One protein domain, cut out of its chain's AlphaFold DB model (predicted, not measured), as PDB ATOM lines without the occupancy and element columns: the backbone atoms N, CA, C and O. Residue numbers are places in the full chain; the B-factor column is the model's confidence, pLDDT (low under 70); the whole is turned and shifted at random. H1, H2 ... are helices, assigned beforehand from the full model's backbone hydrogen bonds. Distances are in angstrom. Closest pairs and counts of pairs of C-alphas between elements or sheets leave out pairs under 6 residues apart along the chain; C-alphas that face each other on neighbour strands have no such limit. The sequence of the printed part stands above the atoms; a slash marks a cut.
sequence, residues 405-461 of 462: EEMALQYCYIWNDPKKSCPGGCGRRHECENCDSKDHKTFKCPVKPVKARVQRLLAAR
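Overview. This is residues 405 to 461 of the 462 residues of an uncharacterized protein of Ascobolus immersus RN42 (UniProt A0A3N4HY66). This domain has little regular structure: a long looping stretch, residues 409 to 451, makes most of the body, with the short helix H1 toward one end of the longest axis and the longer helix H2 toward the other. The printed part has 57 residues, with two named helices in the order H1, H2 and no named strand. The class is all helix, though under half of the residues, 14 of 57, are in named elements. It is compact, with a radius of gyration of the C-alphas of 11.0 A, and only just rounded, spanning 30 by 20 by 19 A.

Arrangement. Start at H1, residues 405 to 408, and go along the long link of 43 residues to H2, residues 452 to 461. The two helices are apart, with no C-alpha of the one within 8 A of the other. In H2 every O i to N i+4 pair is within hydrogen-bond range; H1 is too short for such a pair, and its one O i to N i+3 pair is within range.

Along the chain. Find C-alpha 405 at (165.739, 191.480, 189.468), where H1 begins. H2 runs 14.3 A from C-alpha 452 at (181.292, 171.734, 202.045) to C-alpha 461 at (190.335, 181.407, 196.518).

Size, cuts and confidence. The two C-alphas farthest apart, those of Glu 405 and Pro 449, are 31.2 A apart. The printed part has no cut. Look for low confidence, pLDDT under 70, at residues 405 to 409.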
ATOM      1  N   GLU A 405     166.243 192.215 188.300       55.31
ATOM      2  CA  GLU A 405     165.739 191.480 189.468       55.31
ATOM      3  C   GLU A 405     166.495 190.167 189.723       55.31
ATOM      4  O   GLU A 405     166.803 189.848 190.870       55.31
ATOM      5  N   GLU A 406     166.842 189.405 188.684       67.56
ATOM      6  CA  GLU A 406     167.583 188.147 188.848       67.56
ATOM      7  C   GLU A 406     169.033 188.380 189.302       67.56
ATOM      8  O   GLU A 406     169.567 187.599 190.096       67.56
ATOM      9  N   MET A 407     169.669 189.469 188.859       59.62
ATOM     10  CA  MET A 407     170.998 189.872 189.335       59.62
ATOM     11  C   MET A 407     170.978 190.259 190.822       59.62
ATOM     12  O   MET A 407     171.880 189.853 191.564       59.62
ATOM     13  N   ALA A 408     169.917 190.936 191.279       61.28
ATOM     14  CA  ALA A 408     169.705 191.276 192.688       61.28
ATOM     15  C   ALA A 408     169.513 190.048 193.593       61.28
ATOM     16  O   ALA A 408     169.724 190.135 194.803       61.28
ATOM     17  N   LEU A 409     169.168 188.888 193.025       69.56
ATOM     18  CA  LEU A 409     169.019 187.630 193.757       69.56
ATOM     19  C   LEU A 409     170.318 186.815 193.869       69.56
ATOM     20  O   LEU A 409     170.338 185.815 194.591       69.56
ATOM     21  N   GLN A 410     171.403 187.209 193.197       78.75
ATOM     22  CA  GLN A 410     172.685 186.498 193.260       78.75
ATOM     23  C   GLN A 410     173.628 187.094 194.313       78.75
ATOM     24  O   GLN A 410     173.688 188.309 194.489       78.75
ATOM     25  N   TYR A 411     174.420 186.247 194.982       82.75
ATOM     26  CA  TYR A 411     175.486 186.703 195.883       82.75
ATOM     27  C   TYR A 411     176.622 187.362 195.095       82.75
ATOM     28  O   TYR A 411     177.038 186.894 194.028       82.75
ATOM     29  N   CYS A 412     177.165 188.450 195.633       89.88
ATOM     30  CA  CYS A 412     178.343 189.085 195.067       89.88
ATOM     31  C   CYS A 412     179.599 188.277 195.411       89.88
ATOM     32  O   CYS A 412     180.126 188.355 196.521       89.88
ATOM     33  N   TYR A 413     180.105 187.526 194.433       88.19
ATOM     34  CA  TYR A 413     181.317 186.726 194.606       88.19
ATOM     35  C   TYR A 413     182.552 187.591 194.918       88.19
ATOM     36  O   TYR A 413     183.388 187.176 195.709       88.19
ATOM     37  N   ILE A 414     182.636 188.807 194.358       89.25
ATOM     38  CA  ILE A 414     183.737 189.756 194.608       89.25
ATOM     39  C   ILE A 414     183.694 190.272 196.050       89.25
ATOM     40  O   ILE A 414     184.732 190.496 196.661       89.25
ATOM     41  N   TRP A 415     182.502 190.451 196.626       93.06
ATOM     42  CA  TRP A 415     182.367 190.898 198.014       93.06
ATOM     43  C   TRP A 415     182.844 189.828 199.008       93.06
ATOM     44  O   TRP A 415     183.482 190.174 200.003       93.06
ATOM     45  N   ASN A 416     182.594 188.548 198.708       91.56
ATOM     46  CA  ASN A 416     183.015 187.393 199.512       91.56
ATOM     47  C   ASN A 416     184.438 186.887 199.216       91.56
ATOM     48  O   ASN A 416     184.869 185.889 199.800       91.56
ATOM     49  N   ASP A 417     185.171 187.555 198.328       88.69
ATOM     50  CA  ASP A 417     186.572 187.266 198.042       88.69
ATOM     51  C   ASP A 417     187.467 187.881 199.147       88.69
ATOM     52  O   ASP A 417     187.304 189.059 199.477       88.69
ATOM     53  N   PRO A 418     188.395 187.124 199.768       87.69
ATOM     54  CA  PRO A 418     189.328 187.673 200.755       87.69
ATOM     55  C   PRO A 418     190.356 188.641 200.152       87.69
ATOM     56  O   PRO A 418     190.867 189.496 200.874       87.69
ATOM     57  N   LYS A 419     190.649 188.532 198.850       90.62
ATOM     58  CA  LYS A 419     191.670 189.331 198.152       90.62
ATOM     59  C   LYS A 419     191.092 190.568 197.468       90.62
ATOM     60  O   LYS A 419     191.843 191.458 197.080       90.62
ATOM     61  N   LYS A 420     189.769 190.631 197.288       88.25
ATOM     62  CA  LYS A 420     189.095 191.709 196.555       88.25
ATOM     63  C   LYS A 420     188.038 192.383 197.421       88.25
ATOM     64  O   LYS A 420     187.407 191.776 198.284       88.25
ATOM     65  N   SER A 421     187.838 193.677 197.192       84.31
ATOM     66  CA  SER A 421     186.723 194.415 197.776       84.31
ATOM     67  C   SER A 421     185.764 194.802 196.665       84.31
ATOM     68  O   SER A 421     186.175 195.375 195.658       84.31
ATOM     69  N   CYS A 422     184.486 194.462 196.827       88.88
ATOM     70  CA  CYS A 422     183.460 194.930 195.908       88.88
ATOM     71  C   CYS A 422     183.311 196.454 196.070       88.88
ATOM     72  O   CYS A 422     183.137 196.899 197.207       88.88
ATOM     73  N   PRO A 423     183.328 197.249 194.983       79.44
ATOM     74  CA  PRO A 423     183.276 198.715 195.051       79.44
ATOM     75  C   PRO A 423     181.934 199.294 195.549       79.44
ATOM     76  O   PRO A 423     181.783 200.508 195.616       79.44
ATOM     77  N   GLY A 424     180.961 198.456 195.925       74.81
ATOM     78  CA  GLY A 424     179.591 198.889 196.209       74.81
ATOM     79  C   GLY A 424     178.786 199.077 194.920       74.81
ATOM     80  O   GLY A 424     179.344 199.208 193.837       74.81
ATOM     81  N   GLY A 425     177.454 198.999 195.004       79.00
ATOM     82  CA  GLY A 425     176.574 199.267 193.855       79.00
ATOM     83  C   GLY A 425     176.559 198.210 192.738       79.00
ATOM     84  O   GLY A 425     175.952 198.443 191.702       79.00
ATOM     85  N   CYS A 426     177.155 197.027 192.924       84.12
ATOM     86  CA  CYS A 426     177.220 195.991 191.879       84.12
ATOM     87  C   CYS A 426     175.888 195.256 191.607       84.12
ATOM     88  O   CYS A 426     175.889 194.227 190.931       84.12
ATOM     89  N   GLY A 427     174.776 195.713 192.195       80.06
ATOM     90  CA  GLY A 427     173.439 195.144 192.002       80.06
ATOM     91  C   GLY A 427     173.247 193.711 192.509       80.06
ATOM     92  O   GLY A 427     172.274 193.079 192.129       80.06
ATOM     93  N   ARG A 428     174.158 193.179 193.339       88.50
ATOM     94  CA  ARG A 428     174.129 191.801 193.874       88.50
ATOM     95  C   ARG A 428     174.051 191.805 195.402       88.50
ATOM     96  O   ARG A 428     174.437 192.789 196.035       88.50
ATOM     97  N   ARG A 429     173.627 190.696 196.017       90.12
ATOM     98  CA  ARG A 429     173.547 190.570 197.484       90.12
ATOM     99  C   ARG A 429     174.934 190.497 198.120       90.12
ATOM    100  O   ARG A 429     175.735 189.616 197.803       90.12
ATOM    101  N   HIS A 430     175.210 191.421 199.034       93.88
ATOM    102  CA  HIS A 430     176.403 191.434 199.882       93.88
ATOM    103  C   HIS A 430     176.106 190.683 201.184       93.88
ATOM    104  O   HIS A 430     175.876 191.284 202.229       93.88
ATOM    105  N   GLU A 431     176.026 189.360 201.072       94.06
ATOM    106  CA  GLU A 431     175.659 188.432 202.146       94.06
ATOM    107  C   GLU A 431     176.644 187.257 202.183       94.06
ATOM    108  O   GLU A 431     177.186 186.844 201.151       94.06
ATOM    109  N   CYS A 432     176.896 186.726 203.377       92.94
ATOM    110  CA  CYS A 432     177.770 185.586 203.628       92.94
ATOM    111  C   CYS A 432     177.249 184.319 202.928       92.94
ATOM    112  O   CYS A 432     176.159 183.856 203.236       92.94
ATOM    113  N   GLU A 433     178.046 183.674 202.069       91.69
ATOM    114  CA  GLU A 433     177.629 182.449 201.347       91.69
ATOM    115  C   GLU A 433     177.395 181.243 202.287       91.69
ATOM    116  O   GLU A 433     176.767 180.253 201.903       91.69
ATOM    117  N   ASN A 434     177.924 181.291 203.518       93.75
ATOM    118  CA  ASN A 434     177.774 180.213 204.494       93.75
ATOM    119  C   ASN A 434     176.462 180.321 205.292       93.75
ATOM    120  O   ASN A 434     175.750 179.323 205.414       93.75
ATOM    121  N   CYS A 435     176.132 181.509 205.807       93.62
ATOM    122  CA  CYS A 435     175.014 181.715 206.743       93.62
ATOM    123  C   CYS A 435     174.037 182.840 206.359       93.62
ATOM    124  O   CYS A 435     173.147 183.150 207.143       93.62
ATOM    125  N   ASP A 436     174.209 183.463 205.192       92.25
ATOM    126  CA  ASP A 436     173.351 184.521 204.639       92.25
ATOM    127  C   ASP A 436     173.294 185.835 205.451       92.25
ATOM    128  O   ASP A 436     172.515 186.732 205.136       92.25
ATOM    129  N   SER A 437     174.146 186.004 206.473       92.81
ATOM    130  CA  SER A 437     174.280 187.267 207.220       92.81
ATOM    131  C   SER A 437     174.921 188.370 206.368       92.81
ATOM    132  O   SER A 437     175.829 188.117 205.575       92.81
ATOM    133  N   LYS A 438     174.471 189.614 206.571       93.38
ATOM    134  CA  LYS A 438     175.020 190.831 205.944       93.38
ATOM    135  C   LYS A 438     176.198 191.433 206.717       93.38
ATOM    136  O   LYS A 438     176.888 192.303 206.196       93.38
ATOM    137  N   ASP A 439     176.438 190.967 207.940       94.31
ATOM    138  CA  ASP A 439     177.359 191.612 208.887       94.31
ATOM    139  C   ASP A 439     178.819 191.205 208.664       94.31
ATOM    140  O   ASP A 439     179.748 191.876 209.113       94.31
ATOM    141  N   HIS A 440     179.048 190.086 207.975       93.50
ATOM    142  CA  HIS A 440     180.382 189.542 207.760       93.50
ATOM    143  C   HIS A 440     180.505 188.834 206.410       93.50
ATOM    144  O   HIS A 440     179.545 188.299 205.866       93.50
ATOM    145  N   LYS A 441     181.734 188.782 205.890       94.19
ATOM    146  CA  LYS A 441     182.079 188.048 204.665       94.19
ATOM    147  C   LYS A 441     182.246 186.553 204.940       94.19
ATOM    148  O   LYS A 441     182.619 186.170 206.049       94.19
ATOM    149  N   THR A 442     182.090 185.713 203.916       93.56
ATOM    150  CA  THR A 442     182.181 184.242 204.022       93.56
ATOM    151  C   THR A 442     183.428 183.729 204.757       93.56
ATOM    152  O   THR A 442     183.322 182.828 205.582       93.56
ATOM    153  N   PHE A 443     184.605 184.318 204.523       90.81
ATOM    154  CA  PHE A 443     185.858 183.895 205.173       90.81
ATOM    155  C   PHE A 443     185.996 184.340 206.641       90.81
ATOM    156  O   PHE A 443     186.901 183.885 207.333       90.81
ATOM    157  N   LYS A 444     185.105 185.215 207.128       93.94
ATOM    158  CA  LYS A 444     184.994 185.635 208.537       93.94
ATOM    159  C   LYS A 444     183.738 185.066 209.208       93.94
ATOM    160  O   LYS A 444     183.305 185.585 210.231       93.94
ATOM    161  N   CYS A 445     183.117 184.042 208.620       94.25
ATOM    162  CA  CYS A 445     181.883 183.487 209.156       94.25
ATOM    163  C   CYS A 445     182.123 182.787 210.506       94.25
ATOM    164  O   CYS A 445     182.934 181.862 210.560       94.25
ATOM    165  N   PRO A 446     181.414 183.180 211.585       93.38
ATOM    166  CA  PRO A 446     181.566 182.551 212.896       93.38
ATOM    167  C   PRO A 446     180.860 181.188 212.984       93.38
ATOM    168  O   PRO A 446     181.123 180.411 213.898       93.38
ATOM    169  N   VAL A 447     179.964 180.879 212.039       90.25
ATOM    170  CA  VAL A 447     179.160 179.653 212.049       90.25
ATOM    171  C   VAL A 447     179.981 178.473 211.518       90.25
ATOM    172  O   VAL A 447     180.355 178.444 210.342       90.25
ATOM    173  N   LYS A 448     180.216 177.480 212.383       88.75
ATOM    174  CA  LYS A 448     180.812 176.177 212.046       88.75
ATOM    175  C   LYS A 448     179.767 175.056 212.215       88.75
ATOM    176  O   LYS A 448     178.960 175.148 213.136       88.75
ATOM    177  N   PRO A 449     179.796 173.993 211.387       87.62
ATOM    178  CA  PRO A 449     180.749 173.751 210.303       87.62
ATOM    179  C   PRO A 449     180.455 174.592 209.049       87.62
ATOM    180  O   PRO A 449     179.318 174.960 208.771       87.62
ATOM    181  N   VAL A 450     181.504 174.893 208.281       88.62
ATOM    182  CA  VAL A 450     181.371 175.570 206.983       88.62
ATOM    183  C   VAL A 450     180.767 174.587 205.979       88.62
ATOM    184  O   VAL A 450     181.215 173.444 205.886       88.62
ATOM    185  N   LYS A 451     179.767 175.017 205.203       89.31
ATOM    186  CA  LYS A 451     179.161 174.184 204.149       89.31
ATOM    187  C   LYS A 451     180.251 173.664 203.197       89.31
ATOM    188  O   LYS A 451     181.047 174.449 202.688       89.31
ATOM    189  N   ALA A 452     180.244 172.370 202.865       85.25
ATOM    190  CA  ALA A 452     181.292 171.734 202.045       85.25
ATOM    191  C   ALA A 452     181.527 172.417 200.678       85.25
ATOM    192  O   ALA A 452     182.644 172.458 200.160       85.25
ATOM    193  N   ARG A 453     180.479 172.996 200.076       87.62
ATOM    194  CA  ARG A 453     180.596 173.827 198.865       87.62
ATOM    195  C   ARG A 453     181.411 175.099 199.119       87.62
ATOM    196  O   ARG A 453     182.287 175.425 198.327       87.62
ATOM    197  N   VAL A 454     181.126 175.796 200.215       86.88
ATOM    198  CA  VAL A 454     181.815 177.029 200.615       86.88
ATOM    199  C   VAL A 454     183.267 176.734 200.972       86.88
ATOM    200  O   VAL A 454     184.152 177.478 200.570       86.88
ATOM    201  N   GLN A 455     183.532 175.613 201.642       88.69
ATOM    202  CA  GLN A 455     184.891 175.182 201.956       88.69
ATOM    203  C   GLN A 455     185.736 174.964 200.690       88.69
ATOM    204  O   GLN A 455     186.852 175.468 200.615       88.69
ATOM    205  N   ARG A 456     185.182 174.300 199.663       87.19
ATOM    206  CA  ARG A 456     185.847 174.145 198.354       87.19
ATOM    207  C   ARG A 456     186.093 175.484 197.657       87.19
ATOM    208  O   ARG A 456     187.162 175.692 197.097       87.19
ATOM    209  N   LEU A 457     185.126 176.402 197.711       83.38
ATOM    210  CA  LEU A 457     185.272 177.738 197.129       83.38
ATOM    211  C   LEU A 457     186.324 178.579 197.857       83.38
ATOM    212  O   LEU A 457     187.082 179.283 197.200       83.38
ATOM    213  N   LEU A 458     186.392 178.507 199.189       84.44
ATOM    214  CA  LEU A 458     187.428 179.184 199.970       84.44
ATOM    215  C   LEU A 458     188.814 178.606 199.666       84.44
ATOM    216  O   LEU A 458     189.730 179.389 199.458       84.44
ATOM    217  N   ALA A 459     188.944 177.280 199.550       86.12
ATOM    218  CA  ALA A 459     190.200 176.619 199.183       86.12
ATOM    219  C   ALA A 459     190.680 176.963 197.760       86.12
ATOM    220  O   ALA A 459     191.874 177.026 197.510       86.12
ATOM    221  N   ALA A 460     189.759 177.212 196.825       81.75
ATOM    222  CA  ALA A 460     190.103 177.667 195.475       81.75
ATOM    223  C   ALA A 460     190.460 179.167 195.406       81.75
ATOM    224  O   ALA A 460     190.975 179.628 194.389       81.75
ATOM    225  N   ARG A 461     190.124 179.947 196.447       81.12
ATOM    226  CA  ARG A 461     190.335 181.407 196.518       81.12
ATOM    227  C   ARG A 461     191.539 181.792 197.391       81.12
ATOM    228  O   ARG A 461     192.141 182.844 197.142       81.12
TER     229      ARG A 461